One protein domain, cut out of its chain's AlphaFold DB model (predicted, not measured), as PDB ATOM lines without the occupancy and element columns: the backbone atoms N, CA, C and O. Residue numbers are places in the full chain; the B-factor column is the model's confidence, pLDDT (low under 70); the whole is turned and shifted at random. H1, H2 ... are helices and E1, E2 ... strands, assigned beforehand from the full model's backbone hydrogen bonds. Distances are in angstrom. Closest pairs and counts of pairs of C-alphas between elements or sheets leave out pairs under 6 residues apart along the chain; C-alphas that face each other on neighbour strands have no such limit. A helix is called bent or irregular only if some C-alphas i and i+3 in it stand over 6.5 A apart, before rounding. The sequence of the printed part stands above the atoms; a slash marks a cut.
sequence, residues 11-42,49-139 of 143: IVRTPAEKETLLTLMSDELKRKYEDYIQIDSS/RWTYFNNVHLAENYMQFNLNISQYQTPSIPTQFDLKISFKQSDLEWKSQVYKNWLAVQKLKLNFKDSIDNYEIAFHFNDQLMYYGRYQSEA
ATOM      1  N   ILE A  11      47.900 -33.421  38.845       92.44
ATOM      2  CA  ILE A  11      46.440 -33.564  38.856       92.44
ATOM      3  C   ILE A  11      45.798 -32.196  38.648       92.44
ATOM      4  O   ILE A  11      46.106 -31.250  39.371       92.44
ATOM      5  N   VAL A  12      44.894 -32.103  37.676       93.25
ATOM      6  CA  VAL A  12      44.082 -30.908  37.392       93.25
ATOM      7  C   VAL A  12      42.598 -31.228  37.547       93.25
ATOM      8  O   VAL A  12      42.193 -32.390  37.452       93.25
ATOM      9  N   ARG A  13      41.767 -30.213  37.804       91.31
ATOM     10  CA  ARG A  13      40.334 -30.410  38.090       91.31
ATOM     11  C   ARG A  13      39.532 -30.729  36.842       91.31
ATOM     12  O   ARG A  13      38.557 -31.471  36.911       91.31
ATOM     13  N   THR A  14      39.887 -30.105  35.722       93.69
ATOM     14  CA  THR A  14      39.026 -30.057  34.540       93.69
ATOM     15  C   THR A  14      39.828 -30.104  33.240       93.69
ATOM     16  O   THR A  14      41.017 -29.769  33.237       93.69
ATOM     17  N   PRO A  15      39.191 -30.470  32.113       95.56
ATOM     18  CA  PRO A  15      39.780 -30.291  30.788       95.56
ATOM     19  C   PRO A  15      40.282 -28.863  30.535       95.56
ATOM     20  O   PRO A  15      41.396 -28.693  30.053       95.56
ATOM     21  N   ALA A  16      39.510 -27.843  30.928       96.81
ATOM     22  CA  ALA A  16      39.889 -26.441  30.732       96.81
ATOM     23  C   ALA A  16      41.151 -26.049  31.525       96.81
ATOM     24  O   ALA A  16      41.955 -25.235  31.069       96.81
ATOM     25  N   GLU A  17      41.363 -26.641  32.703       95.62
ATOM     26  CA  GLU A  17      42.602 -26.455  33.465       95.62
ATOM     27  C   GLU A  17      43.787 -27.181  32.856       95.62
ATOM     28  O   GLU A  17      44.878 -26.615  32.831       95.62
ATOM     29  N   LYS A  18      43.584 -28.408  32.353       96.06
ATOM     30  CA  LYS A  18      44.626 -29.115  31.599       96.06
ATOM     31  C   LYS A  18      45.076 -28.261  30.417       96.06
ATOM     32  O   LYS A  18      46.271 -28.041  30.253       96.06
ATOM     33  N   GLU A  19      44.120 -27.755  29.644       97.00
ATOM     34  CA  GLU A  19      44.375 -26.871  28.508       97.00
ATOM     35  C   GLU A  19      45.126 -25.606  28.941       97.00
ATOM     36  O   GLU A  19      46.152 -25.282  28.357       97.00
ATOM     37  N   THR A  20      44.687 -24.938  30.011       97.75
ATOM     38  CA  THR A  20      45.363 -23.743  30.546       97.75
ATOM     39  C   THR A  20      46.805 -24.026  30.941       97.75
ATOM     40  O   THR A  20      47.713 -23.284  30.566       97.75
ATOM     41  N   LEU A  21      47.030 -25.116  31.676       97.19
ATOM     42  CA  LEU A  21      48.359 -25.522  32.111       97.19
ATOM     43  C   LEU A  21      49.268 -25.813  30.915       97.19
ATOM     44  O   LEU A  21      50.391 -25.322  30.876       97.19
ATOM     45  N   LEU A  22      48.770 -26.568  29.934       96.50
ATOM     46  CA  LEU A  22      49.513 -26.867  28.715       96.50
ATOM     47  C   LEU A  22      49.804 -25.589  27.927       96.50
ATOM     48  O   LEU A  22      50.948 -25.376  27.552       96.50
ATOM     49  N   THR A  23      48.831 -24.702  27.724       95.75
ATOM     50  CA  THR A  23      49.027 -23.443  26.983       95.75
ATOM     51  C   THR A  23      50.111 -22.559  27.611       95.75
ATOM     52  O   THR A  23      50.866 -21.914  26.886       95.75
ATOM     53  N   LEU A  24      50.240 -22.564  28.941       96.00
ATOM     54  CA  LEU A  24      51.284 -21.827  29.668       96.00
ATOM     55  C   LEU A  24      52.680 -22.467  29.584       96.00
ATOM     56  O   LEU A  24      53.677 -21.793  29.844       96.00
ATOM     57  N   MET A  25      52.773 -23.758  29.263       95.38
ATOM     58  CA  MET A  25      54.045 -24.471  29.167       95.38
ATOM     59  C   MET A  25      54.773 -24.164  27.854       95.38
ATOM     60  O   MET A  25      54.163 -24.040  26.790       95.38
ATOM     61  N   SER A  26      56.106 -24.134  27.915       94.56
ATOM     62  CA  SER A  26      56.940 -24.216  26.715       94.56
ATOM     63  C   SER A  26      56.794 -25.587  26.048       94.56
ATOM     64  O   SER A  26      56.412 -26.567  26.691       94.56
ATOM     65  N   ASP A  27      57.149 -25.689  24.768       93.19
ATOM     66  CA  ASP A  27      57.044 -26.955  24.030       93.19
ATOM     67  C   ASP A  27      57.917 -28.068  24.628       93.19
ATOM     68  O   ASP A  27      57.534 -29.237  24.606       93.19
ATOM     69  N   GLU A  28      59.057 -27.712  25.223       94.38
ATOM     70  CA  GLU A  28      59.904 -28.649  25.968       94.38
ATOM     71  C   GLU A  28      59.177 -29.212  27.199       94.38
ATOM     72  O   GLU A  28      59.136 -30.427  27.399       94.38
ATOM     73  N   LEU A  29      58.550 -28.342  27.999       93.81
ATOM     74  CA  LEU A  29      57.808 -28.750  29.194       93.81
ATOM     75  C   LEU A  29      56.573 -29.577  28.840       93.81
ATOM     76  O   LEU A  29      56.304 -30.564  29.524       93.81
ATOM     77  N   LYS A  30      55.859 -29.223  27.764       94.38
ATOM     78  CA  LYS A  30      54.726 -30.015  27.263       94.38
ATOM     79  C   LYS A  30      55.166 -31.436  26.938       94.38
ATOM     80  O   LYS A  30      54.645 -32.370  27.534       94.38
ATOM     81  N   ARG A  31      56.197 -31.605  26.099       92.75
ATOM     82  CA  ARG A  31      56.725 -32.937  25.737       92.75
ATOM     83  C   ARG A  31      57.151 -33.752  26.956       92.75
ATOM     84  O   ARG A  31      57.019 -34.969  26.946       92.75
ATOM     85  N   LYS A  32      57.674 -33.091  27.991       91.88
ATOM     86  CA  LYS A  32      58.123 -33.755  29.218       91.88
ATOM     87  C   LYS A  32      56.966 -34.169  30.133       91.88
ATOM     88  O   LYS A  32      57.046 -35.227  30.750       91.88
ATOM     89  N   TYR A  33      55.928 -33.342  30.259       93.88
ATOM     90  CA  TYR A  33      54.941 -33.463  31.339       93.88
ATOM     91  C   TYR A  33      53.497 -33.701  30.894       93.88
ATOM     92  O   TYR A  33      52.669 -34.011  31.749       93.88
ATOM     93  N   GLU A  34      53.157 -33.596  29.611       93.88
ATOM     94  CA  GLU A  34      51.772 -33.723  29.132       93.88
ATOM     95  C   GLU A  34      51.109 -35.046  29.550       93.88
ATOM     96  O   GLU A  34      49.977 -35.041  30.052       93.88
ATOM     97  N   ASP A  35      51.849 -36.153  29.451       92.00
ATOM     98  CA  ASP A  35      51.393 -37.495  29.841       92.00
ATOM     99  C   ASP A  35      51.242 -37.666  31.361       92.00
ATOM    100  O   ASP A  35      50.499 -38.529  31.841       92.00
ATOM    101  N   TYR A  36      51.905 -36.814  32.146       93.31
ATOM    102  CA  TYR A  36      51.780 -36.797  33.602       93.31
ATOM    103  C   TYR A  36      50.527 -36.041  34.055       93.31
ATOM    104  O   TYR A  36      50.091 -36.237  35.195       93.31
ATOM    105  N   ILE A  37      49.938 -35.192  33.203       94.75
ATOM    106  CA  ILE A  37      48.774 -34.371  33.554       94.75
ATOM    107  C   ILE A  37      47.485 -35.184  33.408       94.75
ATOM    108  O   ILE A  37      47.012 -35.460  32.298       94.75
ATOM    109  N   GLN A  38      46.873 -35.511  34.545       92.50
ATOM    110  CA  GLN A  38      45.625 -36.264  34.634       92.50
ATOM    111  C   GLN A  38      44.500 -35.393  35.192       92.50
ATOM    112  O   GLN A  38      44.691 -34.626  36.135       92.50
ATOM    113  N   ILE A  39      43.311 -35.535  34.613       91.88
ATOM    114  CA  ILE A  39      42.108 -34.850  35.082       91.88
ATOM    115  C   ILE A  39      41.470 -35.710  36.176       91.88
ATOM    116  O   ILE A  39      41.091 -36.851  35.912       91.88
ATOM    117  N   ASP A  40      41.325 -35.170  37.387       85.75
ATOM    118  CA  ASP A  40      40.572 -35.824  38.462       85.75
ATOM    119  C   ASP A  40      39.101 -35.391  38.446       85.75
ATOM    120  O   ASP A  40      38.682 -34.463  39.140       85.75
ATOM    121  N   SER A  41      38.289 -36.111  37.675       71.06
ATOM    122  CA  SER A  41      36.834 -35.924  37.641       71.06
ATOM    123  C   SER A  41      36.111 -36.498  38.865       71.06
ATOM    124  O   SER A  41      34.931 -36.206  39.068       71.06
ATOM    125  N   SER A  42      36.799 -37.283  39.705       72.25
ATOM    126  CA  SER A  42      36.205 -37.934  40.879       72.25
ATOM    127  C   SER A  42      36.030 -36.994  42.078       72.25
ATOM    128  O   SER A  42      35.369 -37.363  43.046       72.25
ATOM    129  N   ARG A  49      34.050 -26.450  45.355       78.19
ATOM    130  CA  ARG A  49      33.606 -25.311  46.169       78.19
ATOM    131  C   ARG A  49      33.763 -23.968  45.462       78.19
ATOM    132  O   ARG A  49      33.146 -22.997  45.881       78.19
ATOM    133  N   TRP A  50      34.575 -23.903  44.412       87.00
ATOM    134  CA  TRP A  50      34.936 -22.663  43.723       87.00
ATOM    135  C   TRP A  50      34.261 -22.553  42.360       87.00
ATOM    136  O   TRP A  50      33.879 -23.563  41.770       87.00
ATOM    137  N   THR A  51      34.154 -21.328  41.848       91.19
ATOM    138  CA  THR A  51      33.759 -21.102  40.455       91.19
ATOM    139  C   THR A  51      34.969 -21.277  39.544       91.19
ATOM    140  O   THR A  51      36.014 -20.683  39.798       91.19
ATOM    141  N   TYR A  52      34.846 -22.098  38.503       92.62
ATOM    142  CA  TYR A  52      35.937 -22.400  37.568       92.62
ATOM    143  C   TYR A  52      35.397 -22.840  36.205       92.62
ATOM    144  O   TYR A  52      34.252 -23.286  36.096       92.62
ATOM    145  N   PHE A  53      36.229 -22.760  35.165       95.38
ATOM    146  CA  PHE A  53      35.904 -23.314  33.852       95.38
ATOM    147  C   PHE A  53      35.988 -24.842  33.892       95.38
ATOM    148  O   PHE A  53      37.023 -25.427  34.208       95.38
ATOM    149  N   ASN A  54      34.868 -25.496  33.600       94.06
ATOM    150  CA  ASN A  54      34.782 -26.948  33.537       94.06
ATOM    151  C   ASN A  54      35.181 -27.471  32.158       94.06
ATOM    152  O   ASN A  54      36.026 -28.347  32.037       94.06
ATOM    153  N   ASN A  55      34.578 -26.929  31.108       95.50
ATOM    154  CA  ASN A  55      34.903 -27.323  29.746       95.50
ATOM    155  C   ASN A  55      34.824 -26.109  28.833       95.50
ATOM    156  O   ASN A  55      33.906 -25.292  28.976       95.50
ATOM    157  N   VAL A  56      35.754 -26.022  27.894       97.50
ATOM    158  CA  VAL A  56      35.808 -24.969  26.890       97.50
ATOM    159  C   VAL A  56      35.850 -25.616  25.518       97.50
ATOM    160  O   VAL A  56      36.515 -26.623  25.305       97.50
ATOM    161  N   HIS A  57      35.076 -25.057  24.601       97.44
ATOM    162  CA  HIS A  57      35.105 -25.429  23.203       97.44
ATOM    163  C   HIS A  57      35.397 -24.174  22.397       97.44
ATOM    164  O   HIS A  57      34.567 -23.259  22.333       97.44
ATOM    165  N   LEU A  58      36.600 -24.132  21.840       96.69
ATOM    166  CA  LEU A  58      37.038 -23.101  20.922       96.69
ATOM    167  C   LEU A  58      36.830 -23.612  19.497       96.69
ATOM    168  O   LEU A  58      37.229 -24.729  19.177       96.69
ATOM    169  N   ALA A  59      36.166 -22.812  18.671       95.69
ATOM    170  CA  ALA A  59      35.908 -23.108  17.272       95.69
ATOM    171  C   ALA A  59      36.096 -21.849  16.417       95.69
ATOM    172  O   ALA A  59      36.188 -20.733  16.928       95.69
ATOM    173  N   GLU A  60      36.098 -22.039  15.104       95.31
ATOM    174  CA  GLU A  60      36.269 -20.990  14.094       95.31
ATOM    175  C   GLU A  60      35.162 -19.922  14.105       95.31
ATOM    176  O   GLU A  60      35.429 -18.747  13.887       95.31
ATOM    177  N   ASN A  61      33.922 -20.308  14.421       96.25
ATOM    178  CA  ASN A  61      32.748 -19.428  14.344       96.25
ATOM    179  C   ASN A  61      32.187 -19.034  15.720       96.25
ATOM    180  O   ASN A  61      31.341 -18.144  15.835       96.25
ATOM    181  N   TYR A  62      32.618 -19.709  16.786       96.94
ATOM    182  CA  TYR A  62      32.152 -19.430  18.139       96.94
ATOM    183  C   TYR A  62      33.112 -19.965  19.200       96.94
ATOM    184  O   TYR A  62      33.915 -20.860  18.965       96.94
ATOM    185  N   MET A  63      32.937 -19.464  20.415       97.12
ATOM    186  CA  MET A  63      33.531 -20.008  21.626       97.12
ATOM    187  C   MET A  63      32.429 -20.334  22.623       97.12
ATOM    188  O   MET A  63      31.468 -19.571  22.788       97.12
ATOM    189  N   GLN A  64      32.559 -21.461  23.310       98.19
ATOM    190  CA  GLN A  64      31.637 -21.867  24.360       98.19
ATOM    191  C   GLN A  64      32.397 -22.249  25.622       98.19
ATOM    192  O   GLN A  64      33.247 -23.132  25.607       98.19
ATOM    193  N   PHE A  65      32.002 -21.645  26.734       97.94
ATOM    194  CA  PHE A  65      32.598 -21.861  28.038       97.94
ATOM    195  C   PHE A  65      31.534 -22.362  29.008       97.94
ATOM    196  O   PHE A  65      30.505 -21.711  29.200       97.94
ATOM    197  N   ASN A  66      31.783 -23.510  29.625       97.56
ATOM    198  CA  ASN A  66      30.930 -24.074  30.663       97.56
ATOM    199  C   ASN A  66      31.636 -23.941  32.010       97.56
ATOM    200  O   ASN A  66      32.765 -24.412  32.160       97.56
ATOM    201  N   LEU A  67      30.980 -23.318  32.983       94.88
ATOM    202  CA  LEU A  67      31.537 -23.028  34.297       94.88
ATOM    203  C   LEU A  67      30.840 -23.875  35.363       94.88
ATOM    204  O   LEU A  67      29.616 -24.002  35.376       94.88
ATOM    205  N   ASN A  68      31.621 -24.394  36.308       92.25
ATOM    206  CA  ASN A  68      31.086 -24.757  37.614       92.25
ATOM    207  C   ASN A  68      30.874 -23.462  38.394       92.25
ATOM    208  O   ASN A  68      31.826 -22.700  38.530       92.25
ATOM    209  N   ILE A  69      29.673 -23.221  38.915       90.50
ATOM    210  CA  ILE A  69      29.406 -22.088  39.808       90.50
ATOM    211  C   ILE A  69      29.460 -22.586  41.249       90.50
ATOM    212  O   ILE A  69      28.877 -23.625  41.569       90.50
ATOM    213  N   SER A  70      30.177 -21.864  42.113       84.56
ATOM    214  CA  SER A  70      30.235 -22.178  43.541       84.56
ATOM    215  C   SER A  70      28.829 -22.267  44.139       84.56
ATOM    216  O   SER A  70      28.044 -21.331  44.045       84.56
ATOM    217  N   GLN A  71      28.539 -23.383  44.804       72.25
ATOM    218  CA  GLN A  71      27.312 -23.568  45.589       72.25
ATOM    219  C   GLN A  71      27.507 -23.209  47.070       72.25
ATOM    220  O   GLN A  71      26.610 -23.420  47.878       72.25
ATOM    221  N   TYR A  72      28.695 -22.718  47.448       66.12
ATOM    222  CA  TYR A  72      29.023 -22.407  48.844       66.12
ATOM    223  C   TYR A  72      28.508 -21.029  49.280       66.12
ATOM    224  O   TYR A  72      28.543 -20.693  50.461       66.12
ATOM    225  N   GLN A  73      28.040 -20.218  48.332       61.75
ATOM    226  CA  GLN A  73      27.406 -18.946  48.642       61.75
ATOM    227  C   GLN A  73      25.963 -19.180  49.087       61.75
ATOM    228  O   GLN A  73      25.266 -20.059  48.577       61.75
ATOM    229  N   THR A  74      25.514 -18.382  50.054       61.06
ATOM    230  CA  THR A  74      24.114 -18.322  50.472       61.06
ATOM    231  C   THR A  74      23.238 -18.131  49.227       61.06
ATOM    232  O   THR A  74      23.582 -17.275  48.414       61.06
ATOM    233  N   PRO A  75      22.109 -18.851  49.055       63.91
ATOM    234  CA  PRO A  75      21.299 -18.803  47.826       63.91
ATOM    235  C   PRO A  75      20.853 -17.400  47.380       63.91
ATOM    236  O   PRO A  75      20.462 -17.205  46.235       63.91
ATOM    237  N   SER A  76      20.893 -16.426  48.290       69.31
ATOM    238  CA  SER A  76      20.550 -15.024  48.064       69.31
ATOM    239  C   SER A  76      21.691 -14.157  47.520       69.31
ATOM    240  O   SER A  76      21.423 -13.031  47.105       69.31
ATOM    241  N   ILE A  77      22.942 -14.629  47.525       76.62
ATOM    242  CA  ILE A  77      24.100 -13.855  47.064       76.62
ATOM    243  C   ILE A  77      24.539 -14.393  45.698       76.62
ATOM    244  O   ILE A  77      25.017 -15.525  45.618       76.62
ATOM    245  N   PRO A  78      24.388 -13.612  44.614       82.88
ATOM    246  CA  PRO A  78      24.875 -14.020  43.309       82.88
ATOM    247  C   PRO A  78      26.405 -14.103  43.290       82.88
ATOM    248  O   PRO A  78      27.098 -13.220  43.794       82.88
ATOM    249  N   THR A  79      26.941 -15.122  42.621       90.12
ATOM    250  CA  THR A  79      28.386 -15.231  42.403       90.12
ATOM    251  C   THR A  79      28.842 -14.238  41.339       90.12
ATOM    252  O   THR A  79      28.469 -14.364  40.174       90.12
ATOM    253  N   GLN A  80      29.649 -13.253  41.736       93.00
ATOM    254  CA  GLN A  80      30.098 -12.154  40.878       93.00
ATOM    255  C   GLN A  80      31.616 -11.968  40.913       93.00
ATOM    256  O   GLN A  80      32.258 -12.236  41.929       93.00
ATOM    257  N   PHE A  81      32.170 -11.475  39.803       94.50
ATOM    258  CA  PHE A  81      33.595 -11.171  39.649       94.50
ATOM    259  C   PHE A  81      33.807  -9.925  38.794       94.50
ATOM    260  O   PHE A  81      33.012  -9.631  37.904       94.50
ATOM    261  N   ASP A  82      34.938  -9.257  38.975       97.38
ATOM    262  CA  ASP A  82      35.487  -8.406  37.930       97.38
ATOM    263  C   ASP A  82      36.070  -9.307  36.838       97.38
ATOM    264  O   ASP A  82      37.112  -9.942  37.017       97.38
ATOM    265  N   LEU A  83      35.355  -9.410  35.720       97.44
ATOM    266  CA  LEU A  83      35.716 -10.260  34.594       97.44
ATOM    267  C   LEU A  83      36.591  -9.479  33.616       97.44
ATOM    268  O   LEU A  83      36.132  -8.503  33.023       97.44
ATOM    269  N   LYS A  84      37.811  -9.954  33.371       98.38
ATOM    270  CA  LYS A  84      38.644  -9.501  32.253       98.38
ATOM    271  C   LYS A  84      38.733 -10.596  31.197       98.38
ATOM    272  O   LYS A  84      39.204 -11.696  31.483       98.38
ATOM    273  N   ILE A  85      38.332 -10.269  29.973       97.62
ATOM    274  CA  ILE A  85      38.522 -11.119  28.795       97.62
ATOM    275  C   ILE A  85      39.620 -10.486  27.956       97.62
ATOM    276  O   ILE A  85      39.499  -9.329  27.558       97.62
ATOM    277  N   SER A  86      40.686 -11.237  27.708       97.94
ATOM    278  CA  SER A  86      41.757 -10.854  26.790       97.94
ATOM    279  C   SER A  86      41.667 -11.755  25.566       97.94
ATOM    280  O   SER A  86      41.480 -12.958  25.722       97.94
ATOM    281  N   PHE A  87      41.779 -11.190  24.371       96.88
ATOM    282  CA  PHE A  87      41.695 -11.906  23.102       96.88
ATOM    283  C   PHE A  87      42.788 -11.422  22.150       96.88
ATOM    284  O   PHE A  87      43.049 -10.217  22.060       96.88
ATOM    285  N   LYS A  88      43.396 -12.355  21.425       95.38
ATOM    286  CA  LYS A  88      44.413 -12.100  20.406       95.38
ATOM    287  C   LYS A  88      44.137 -12.999  19.204       95.38
ATOM    288  O   LYS A  88      43.959 -14.196  19.365       95.38
ATOM    289  N   GLN A  89      44.103 -12.431  18.003       93.56
ATOM    290  CA  GLN A  89      43.974 -13.192  16.757       93.56
ATOM    291  C   GLN A  89      45.341 -13.247  16.074       93.56
ATOM    292  O   GLN A  89      45.916 -12.195  15.796       93.56
ATOM    293  N   SER A  90      45.845 -14.451  15.796       85.75
ATOM    294  CA  SER A  90      47.168 -14.668  15.188       85.75
ATOM    295  C   SER A  90      48.269 -13.822  15.860       85.75
ATOM    296  O   SER A  90      48.349 -13.786  17.085       85.75
ATOM    297  N   ASP A  91      49.092 -13.102  15.090       80.44
ATOM    298  CA  ASP A  91      50.195 -12.270  15.594       80.44
ATOM    299  C   ASP A  91      49.779 -10.849  16.010       80.44
ATOM    300  O   ASP A  91      50.634 -10.004  16.272       80.44
ATOM    301  N   LEU A  92      48.477 -10.559  16.085       89.38
ATOM    302  CA  LEU A  92      48.002  -9.239  16.499       89.38
ATOM    303  C   LEU A  92      48.245  -8.978  17.993       89.38
ATOM    304  O   LEU A  92      48.515  -9.877  18.790       89.38
ATOM    305  N   GLU A  93      48.108  -7.717  18.389       93.88
ATOM    306  CA  GLU A  93      48.174  -7.315  19.792       93.88
ATOM    307  C   GLU A  93      46.972  -7.820  20.601       93.88
ATOM    308  O   GLU A  93      45.845  -7.917  20.102       93.88
ATOM    309  N   TRP A  94      47.206  -8.080  21.888       96.56
ATOM    310  CA  TRP A  94      46.145  -8.437  22.826       96.56
ATOM    311  C   TRP A  94      45.158  -7.282  23.005       96.56
ATOM    312  O   TRP A  94      45.527  -6.169  23.382       96.56
ATOM    313  N   LYS A  95      43.867  -7.569  22.831       96.50
ATOM    314  CA  LYS A  95      42.771  -6.668  23.204       96.50
ATOM    315  C   LYS A  95      42.106  -7.190  24.464       96.50
ATOM    316  O   LYS A  95      41.839  -8.381  24.575       96.50
ATOM    317  N   SER A  96      41.847  -6.306  25.423       96.88
ATOM    318  CA  SER A  96      41.220  -6.667  26.697       96.88
ATOM    319  C   SER A  96      39.962  -5.851  26.945       96.88
ATOM    320  O   SER A  96      39.962  -4.641  26.732       96.88
ATOM    321  N   GLN A  97      38.928  -6.500  27.470       97.31
ATOM    322  CA  GLN A  97      37.719  -5.854  27.967       97.31
ATOM    323  C   GLN A  97      37.484  -6.271  29.418       97.31
ATOM    324  O   GLN A  97      37.625  -7.446  29.761       97.31
ATOM    325  N   VAL A  98      37.109  -5.307  30.260       97.69
ATOM    326  CA  VAL A  98      36.770  -5.537  31.670       97.69
ATOM    327  C   VAL A  98      35.279  -5.291  31.888       97.69
ATOM    328  O   VAL A  98      34.730  -4.297  31.409       97.69
ATOM    329  N   TYR A  99      34.642  -6.188  32.634       97.12
ATOM    330  CA  TYR A  99      33.259  -6.110  33.088       97.12
ATOM    331  C   TYR A  99      33.251  -6.175  34.614       97.12
ATOM    332  O   TYR A  99      33.616  -7.193  35.201       97.12
ATOM    333  N   LYS A 100      32.858  -5.077  35.258       97.06
ATOM    334  CA  LYS A 100      32.778  -4.997  36.719       97.06
ATOM    335  C   LYS A 100      31.536  -5.715  37.236       97.06
ATOM    336  O   LYS A 100      30.479  -5.609  36.613       97.06
ATOM    337  N   ASN A 101      31.660  -6.405  38.371       94.75
ATOM    338  CA  ASN A 101      30.558  -7.143  39.015       94.75
ATOM    339  C   ASN A 101      29.800  -8.084  38.056       94.75
ATOM    340  O   ASN A 101      28.574  -8.215  38.121       94.75
ATOM    341  N   TRP A 102      30.517  -8.722  37.131       95.81
ATOM    342  CA  TRP A 102      29.934  -9.655  36.179       95.81
ATOM    343  C   TRP A 102      29.322 -10.851  36.911       95.81
ATOM    344  O   TRP A 102      29.988 -11.508  37.711       95.81
ATOM    345  N   LEU A 103      28.050 -11.133  36.621       93.94
ATOM    346  CA  LEU A 103      27.329 -12.276  37.167       93.94
ATOM    347  C   LEU A 103      27.805 -13.567  36.503       93.94
ATOM    348  O   LEU A 103      27.649 -13.740  35.293       93.94
ATOM    349  N   ALA A 104      28.333 -14.488  37.303       92.69
ATOM    350  CA  ALA A 104      28.801 -15.762  36.802       92.69
ATOM    351  C   ALA A 104      27.633 -16.634  36.332       92.69
ATOM    352  O   ALA A 104      26.700 -16.929  37.079       92.69
ATOM    353  N   VAL A 105      27.711 -17.072  35.077       93.25
ATOM    354  CA  VAL A 105      26.724 -17.953  34.447       93.25
ATOM    355  C   VAL A 105      27.332 -19.325  34.184       93.25
ATOM    356  O   VAL A 105      28.520 -19.443  33.893       93.25
ATOM    357  N   GLN A 106      26.509 -20.375  34.241       94.19
ATOM    358  CA  GLN A 106      26.965 -21.747  33.977       94.19
ATOM    359  C   GLN A 106      27.456 -21.944  32.539       94.19
ATOM    360  O   GLN A 106      28.284 -22.814  32.286       94.19
ATOM    361  N   LYS A 107      26.941 -21.154  31.591       96.94
ATOM    362  CA  LYS A 107      27.277 -21.250  30.174       96.94
ATOM    363  C   LYS A 107      27.413 -19.863  29.559       96.94
ATOM    364  O   LYS A 107      26.461 -19.088  29.573       96.94
ATOM    365  N   LEU A 108      28.573 -19.592  28.973       95.56
ATOM    366  CA  LEU A 108      28.857 -18.399  28.182       95.56
ATOM    367  C   LEU A 108      29.140 -18.831  26.741       95.56
ATOM    368  O   LEU A 108      29.997 -19.681  26.509       95.56
ATOM    369  N   LYS A 109      28.425 -18.258  25.772       96.81
ATOM    370  CA  LYS A 109      28.679 -18.478  24.343       96.81
ATOM    371  C   LYS A 109      28.941 -17.138  23.668       96.81
ATOM    372  O   LYS A 109      28.136 -16.221  23.804       96.81
ATOM    373  N   LEU A 110      30.050 -17.050  22.947       94.25
ATOM    374  CA  LEU A 110      30.451 -15.885  22.164       94.25
ATOM    375  C   LEU A 110      30.491 -16.315  20.699       94.25
ATOM    376  O   LEU A 110      31.188 -17.269  20.371       94.25
ATOM    377  N   ASN A 111      29.722 -15.660  19.833       95.38
ATOM    378  CA  ASN A 111      29.755 -15.933  18.396       95.38
ATOM    379  C   ASN A 111      30.638 -14.892  17.717       95.38
ATOM    380  O   ASN A 111      30.546 -13.705  18.048       95.38
ATOM    381  N   PHE A 112      31.455 -15.325  16.767       93.25
ATOM    382  CA  PHE A 112      32.187 -14.400  15.920       93.25
ATOM    383  C   PHE A 112      31.292 -13.910  14.787       93.25
ATOM    384  O   PHE A 112      30.362 -14.594  14.360       93.25
ATOM    385  N   LYS A 113      31.554 -12.685  14.329       92.62
ATOM    386  CA  LYS A 113      30.885 -12.140  13.146       92.62
ATOM    387  C   LYS A 113      31.391 -12.829  11.876       92.62
ATOM    388  O   LYS A 113      30.591 -13.156  11.009       92.62
ATOM    389  N   ASP A 114      32.700 -13.041  11.822       92.31
ATOM    390  CA  ASP A 114      33.434 -13.671  10.731       92.31
ATOM    391  C   ASP A 114      34.240 -14.849  11.304       92.31
ATOM    392  O   ASP A 114      34.604 -14.818  12.481       92.31
ATOM    393  N   SER A 115      34.510 -15.876  10.492       92.31
ATOM    394  CA  SER A 115      35.312 -17.038  10.907       92.31
ATOM    395  C   SER A 115      36.741 -16.627  11.278       92.31
ATOM    396  O   SER A 115      37.341 -15.780  10.610       92.31
ATOM    397  N   ILE A 116      37.294 -17.228  12.334       93.19
ATOM    398  CA  ILE A 116      38.656 -16.975  12.813       93.19
ATOM    399  C   ILE A 116      39.428 -18.292  12.919       93.19
ATOM    400  O   ILE A 116      39.149 -19.123  13.780       93.19
ATOM    401  N   ASP A 117      40.465 -18.435  12.098       93.12
ATOM    402  CA  ASP A 117      41.199 -19.700  11.970       93.12
ATOM    403  C   ASP A 117      42.305 -19.891  13.018       93.12
ATOM    404  O   ASP A 117      42.814 -20.997  13.174       93.12
ATOM    405  N   ASN A 118      42.703 -18.828  13.724       94.94
ATOM    406  CA  ASN A 118      43.673 -18.881  14.817       94.94
ATOM    407  C   ASN A 118      43.423 -17.750  15.820       94.94
ATOM    408  O   ASN A 118      43.375 -16.575  15.441       94.94
ATOM    409  N   TYR A 119      43.296 -18.090  17.100       96.12
ATOM    410  CA  TYR A 119      43.229 -17.103  18.170       96.12
ATOM    411  C   TYR A 119      43.636 -17.665  19.529       96.12
ATOM    412  O   TYR A 119      43.589 -18.864  19.792       96.12
ATOM    413  N   GLU A 120      43.963 -16.750  20.427       97.12
ATOM    414  CA  GLU A 120      44.213 -16.974  21.840       97.12
ATOM    415  C   GLU A 120      43.197 -16.197  22.673       97.12
ATOM    416  O   GLU A 120      42.812 -15.067  22.344       97.12
ATOM    417  N   ILE A 121      42.763 -16.794  23.781       97.94
ATOM    418  CA  ILE A 121      41.821 -16.162  24.699       97.94
ATOM    419  C   ILE A 121      42.159 -16.485  26.148       97.94
ATOM    420  O   ILE A 121      42.408 -17.635  26.504       97.94
ATOM    421  N   ALA A 122      42.129 -15.460  26.998       98.31
ATOM    422  CA  ALA A 122      42.373 -15.583  28.427       98.31
ATOM    423  C   ALA A 122      41.260 -14.920  29.245       98.31
ATOM    424  O   ALA A 122      40.887 -13.768  29.006       98.31
ATOM    425  N   PHE A 123      40.764 -15.636  30.252       98.31
ATOM    426  CA  PHE A 123      39.763 -15.153  31.201       98.31
ATOM    427  C   PHE A 123      40.397 -14.957  32.567       98.31
ATOM    428  O   PHE A 123      41.046 -15.867  33.084       98.31
ATOM    429  N   HIS A 124      40.146 -13.799  33.176       98.25
ATOM    430  CA  HIS A 124      40.511 -13.539  34.563       98.25
ATOM    431  C   HIS A 124      39.281 -13.159  35.383       98.25
ATOM    432  O   HIS A 124      38.458 -12.363  34.924       98.25
ATOM    433  N   PHE A 125      39.179 -13.699  36.596       96.50
ATOM    434  CA  PHE A 125      38.207 -13.277  37.607       96.50
ATOM    435  C   PHE A 125      38.967 -12.586  38.736       96.50
ATOM    436  O   PHE A 125      39.850 -13.200  39.331       96.50
ATOM    437  N   ASN A 126      38.632 -11.330  39.044       95.81
ATOM    438  CA  ASN A 126      39.329 -10.532  40.063       95.81
ATOM    439  C   ASN A 126      40.861 -10.566  39.868       95.81
ATOM    440  O   ASN A 126      41.612 -10.864  40.794       95.81
ATOM    441  N   ASP A 127      41.297 -10.353  38.621       95.25
ATOM    442  CA  ASP A 127      42.697 -10.391  38.169       95.25
ATOM    443  C   ASP A 127      43.426 -11.744  38.306       95.25
ATOM    444  O   ASP A 127      44.601 -11.849  37.960       95.25
ATOM    445  N   GLN A 128      42.739 -12.814  38.719       96.75
ATOM    446  CA  GLN A 128      43.285 -14.175  38.736       96.75
ATOM    447  C   GLN A 128      43.008 -14.882  37.412       96.75
ATOM    448  O   GLN A 128      41.866 -14.884  36.957       96.75
ATOM    449  N   LEU A 129      44.025 -15.504  36.804       97.38
ATOM    450  CA  LEU A 129      43.857 -16.284  35.577       97.38
ATOM    451  C   LEU A 129      42.997 -17.523  35.850       97.38
ATOM    452  O   LEU A 129      43.339 -18.361  36.680       97.38
ATOM    453  N   MET A 130      41.900 -17.646  35.109       96.69
ATOM    454  CA  MET A 130      40.932 -18.735  35.264       96.69
ATOM    455  C   MET A 130      40.915 -19.687  34.074       96.69
ATOM    456  O   MET A 130      40.531 -20.844  34.228       96.69
ATOM    457  N   TYR A 131      41.282 -19.192  32.894       98.25
ATOM    458  CA  TYR A 131      41.410 -19.990  31.683       98.25
ATOM    459  C   TYR A 131      42.339 -19.298  30.690       98.25
ATOM    460  O   TYR A 131      42.261 -18.076  30.539       98.25
ATOM    461  N   TYR A 132      43.165 -20.079  30.000       98.19
ATOM    462  CA  TYR A 132      43.943 -19.641  28.847       98.19
ATOM    463  C   TYR A 132      43.981 -20.750  27.794       98.19
ATOM    464  O   TYR A 132      44.452 -21.849  28.073       98.19
ATOM    465  N   GLY A 133      43.485 -20.465  26.594       97.12
ATOM    466  CA  GLY A 133      43.446 -21.429  25.498       97.12
ATOM    467  C   GLY A 133      43.846 -20.813  24.167       97.12
ATOM    468  O   GLY A 133      43.826 -19.587  23.997       97.12
ATOM    469  N   ARG A 134      44.183 -21.690  23.222       95.62
ATOM    470  CA  ARG A 134      44.490 -21.352  21.832       95.62
ATOM    471  C   ARG A 134      43.660 -22.236  20.909       95.62
ATOM    472  O   ARG A 134      43.610 -23.448  21.092       95.62
ATOM    473  N   TYR A 135      43.065 -21.628  19.896       95.56
ATOM    474  CA  TYR A 135      42.439 -22.318  18.779       95.56
ATOM    475  C   TYR A 135      43.307 -22.188  17.534       95.56
ATOM    476  O   TYR A 135      43.786 -21.098  17.239       95.56
ATOM    477  N   GLN A 136      43.451 -23.283  16.795       93.62
ATOM    478  CA  GLN A 136      44.035 -23.322  15.459       93.62
ATOM    479  C   GLN A 136      43.158 -24.251  14.613       93.62
ATOM    480  O   GLN A 136      42.938 -25.398  14.996       93.62
ATOM    481  N   SER A 137      42.646 -23.762  13.484       89.12
ATOM    482  CA  SER A 137      41.847 -24.563  12.556       89.12
ATOM    483  C   SER A 137      42.684 -25.692  11.950       89.12
ATOM    484  O   SER A 137      43.829 -25.473  11.543       89.12
ATOM    485  N   GLU A 138      42.098 -26.888  11.849       78.00
ATOM    486  CA  GLU A 138      42.747 -28.079  11.281       78.00
ATOM    487  C   GLU A 138      43.180 -27.868   9.822       78.00
ATOM    488  O   GLU A 138      44.213 -28.389   9.413       78.00
ATOM    489  N   ALA A 139      42.469 -27.026   9.062       61.91
ATOM    490  CA  ALA A 139      42.831 -26.678   7.683       61.91
ATOM    491  C   ALA A 139      44.195 -25.963   7.561       61.91
ATOM    492  O   ALA A 139      44.780 -25.941   6.482       61.91
TER     493      ALA A 139
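This is residues 11 to 42 and 49 to 139 of the 143 residues of an uncharacterized protein of Marinilactibacillus psychrotolerans (UniProt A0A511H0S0). Two sheets lie face to face as a sandwich, a twisted one of four strands, E5, E4, E7 and E8, and a smaller one of three, E2, E3 and E6; helix H1 packs along the side where the edge strands E8 and E2 come near each other, beside both sheets. Beyond H1, away from the sheets, H2 and the short strand E1 fold back past it, and the long link from E3 to E4 loops out beyond one end of the sandwich. The printed part has 123 residues, with two named helices and eight named strands in the order H1, H2, E1, E2, E3, E4, E5, E6, E7, E8; the sheets, in the orders E5, E4, E7, E8 and E2, E3, E6, are antiparallel throughout, and the class is mixed, helices and strands. The whole is compact, with a radius of gyration of the C-alphas of 15.3 A and spans of 47 by 37 by 22 A.

In the larger sheet, E4 is residues 80 to 89, 27.8 A from first to last C-alpha, and begins with C-alpha 80 at (30.098, -12.154, 40.878). E5 is residues 95 to 103, 21.6 A long, and bends by 75 degrees at residue 100. E7 is residues 118 to 125, 24.1 A, and E8 is residues 128 to 136, 25.0 A, ending with C-alpha 136 at (44.035, -23.322, 15.459). In the smaller sheet, E2 is residues 52 to 58, 16.7 A; E3 is residues 62 to 68, 20.2 A; E6 is residues 107 to 111, 13.2 A. H1 is residues 15 to 24, 14.3 A, from C-alpha 15 at (39.780, -30.291, 30.788). H2 is residues 27 to 36, 14.7 A, and is irregular, with C-alphas 32 and 35 7.7 A apart. E1 is residues 37 to 39, 6.9 A.

In the larger sheet E5 and E8 are the edge strands. E4 and E5 form a hairpin, with N 87 and O 95 2.8 A apart, within hydrogen-bond range. E4 and E7 are antiparallel neighbours, with N 120 and O 88 at 2.8 A. E7 and E8 form a hairpin, with N 135 and O 119 at 2.8 A. In the smaller sheet E2 and E3 form a hairpin, with N 57 and O 64 at 2.8 A, and E3 and E6 are antiparallel, with N 63 and O 110 at 2.8 A. The two sheets make a sandwich, two sheets face to face: the facing parts are 9.9 A centre to centre, their best planes 18 degrees apart, and the strands of the one at 25 degrees to those of the other. The closest C-alphas of E2 and E8 are those of Leu 58 and Tyr 135, 5.9 A apart, while E2 and E7 are near each other. H1 is on the larger sheet at the sheet's level, with a height over the sheet of 3.4 A; its closest C-alphas with E8 are Thr 20 and Tyr 132, 4.7 A. H1 is also on the smaller sheet, over none of its strands, at a height of 5.9 A, with Ala 16 and Asn 55 the closest C-alphas of H1 and E2, 5.2 A. H1 and H2 are close but not clearly touching, Leu 22 and Lys 30 having the closest C-alphas at 6.3 A, and run opposite ways at a shallow tilt of 29 degrees. H2 is not on either sheet. E1 pairs with no named strand, but residues 11 to 12 pair in parallel with its residues 38 to 39. In H1 each O i to N i+4 pair is within hydrogen-bond range; in H2, 4 of 6 are.

The two C-alphas farthest apart are those of Ser 76 and Ala 139, 47.6 A. Residues 43 to 48 are not printed, and C-alphas 42 and 49 are 13.9 A apart across this cut, in the link from E1 to E2. Of the links printed whole, E3 to E4 is long, with 11 residues, E6 to E7 is short, and the others are tight. The chain changes from one sheet to the other at the links E3 to E4, E5 to E6 and E6 to E7. The mean pLDDT of the printed part is 92.1; residues 72 to 76 and residue 139 are under 70.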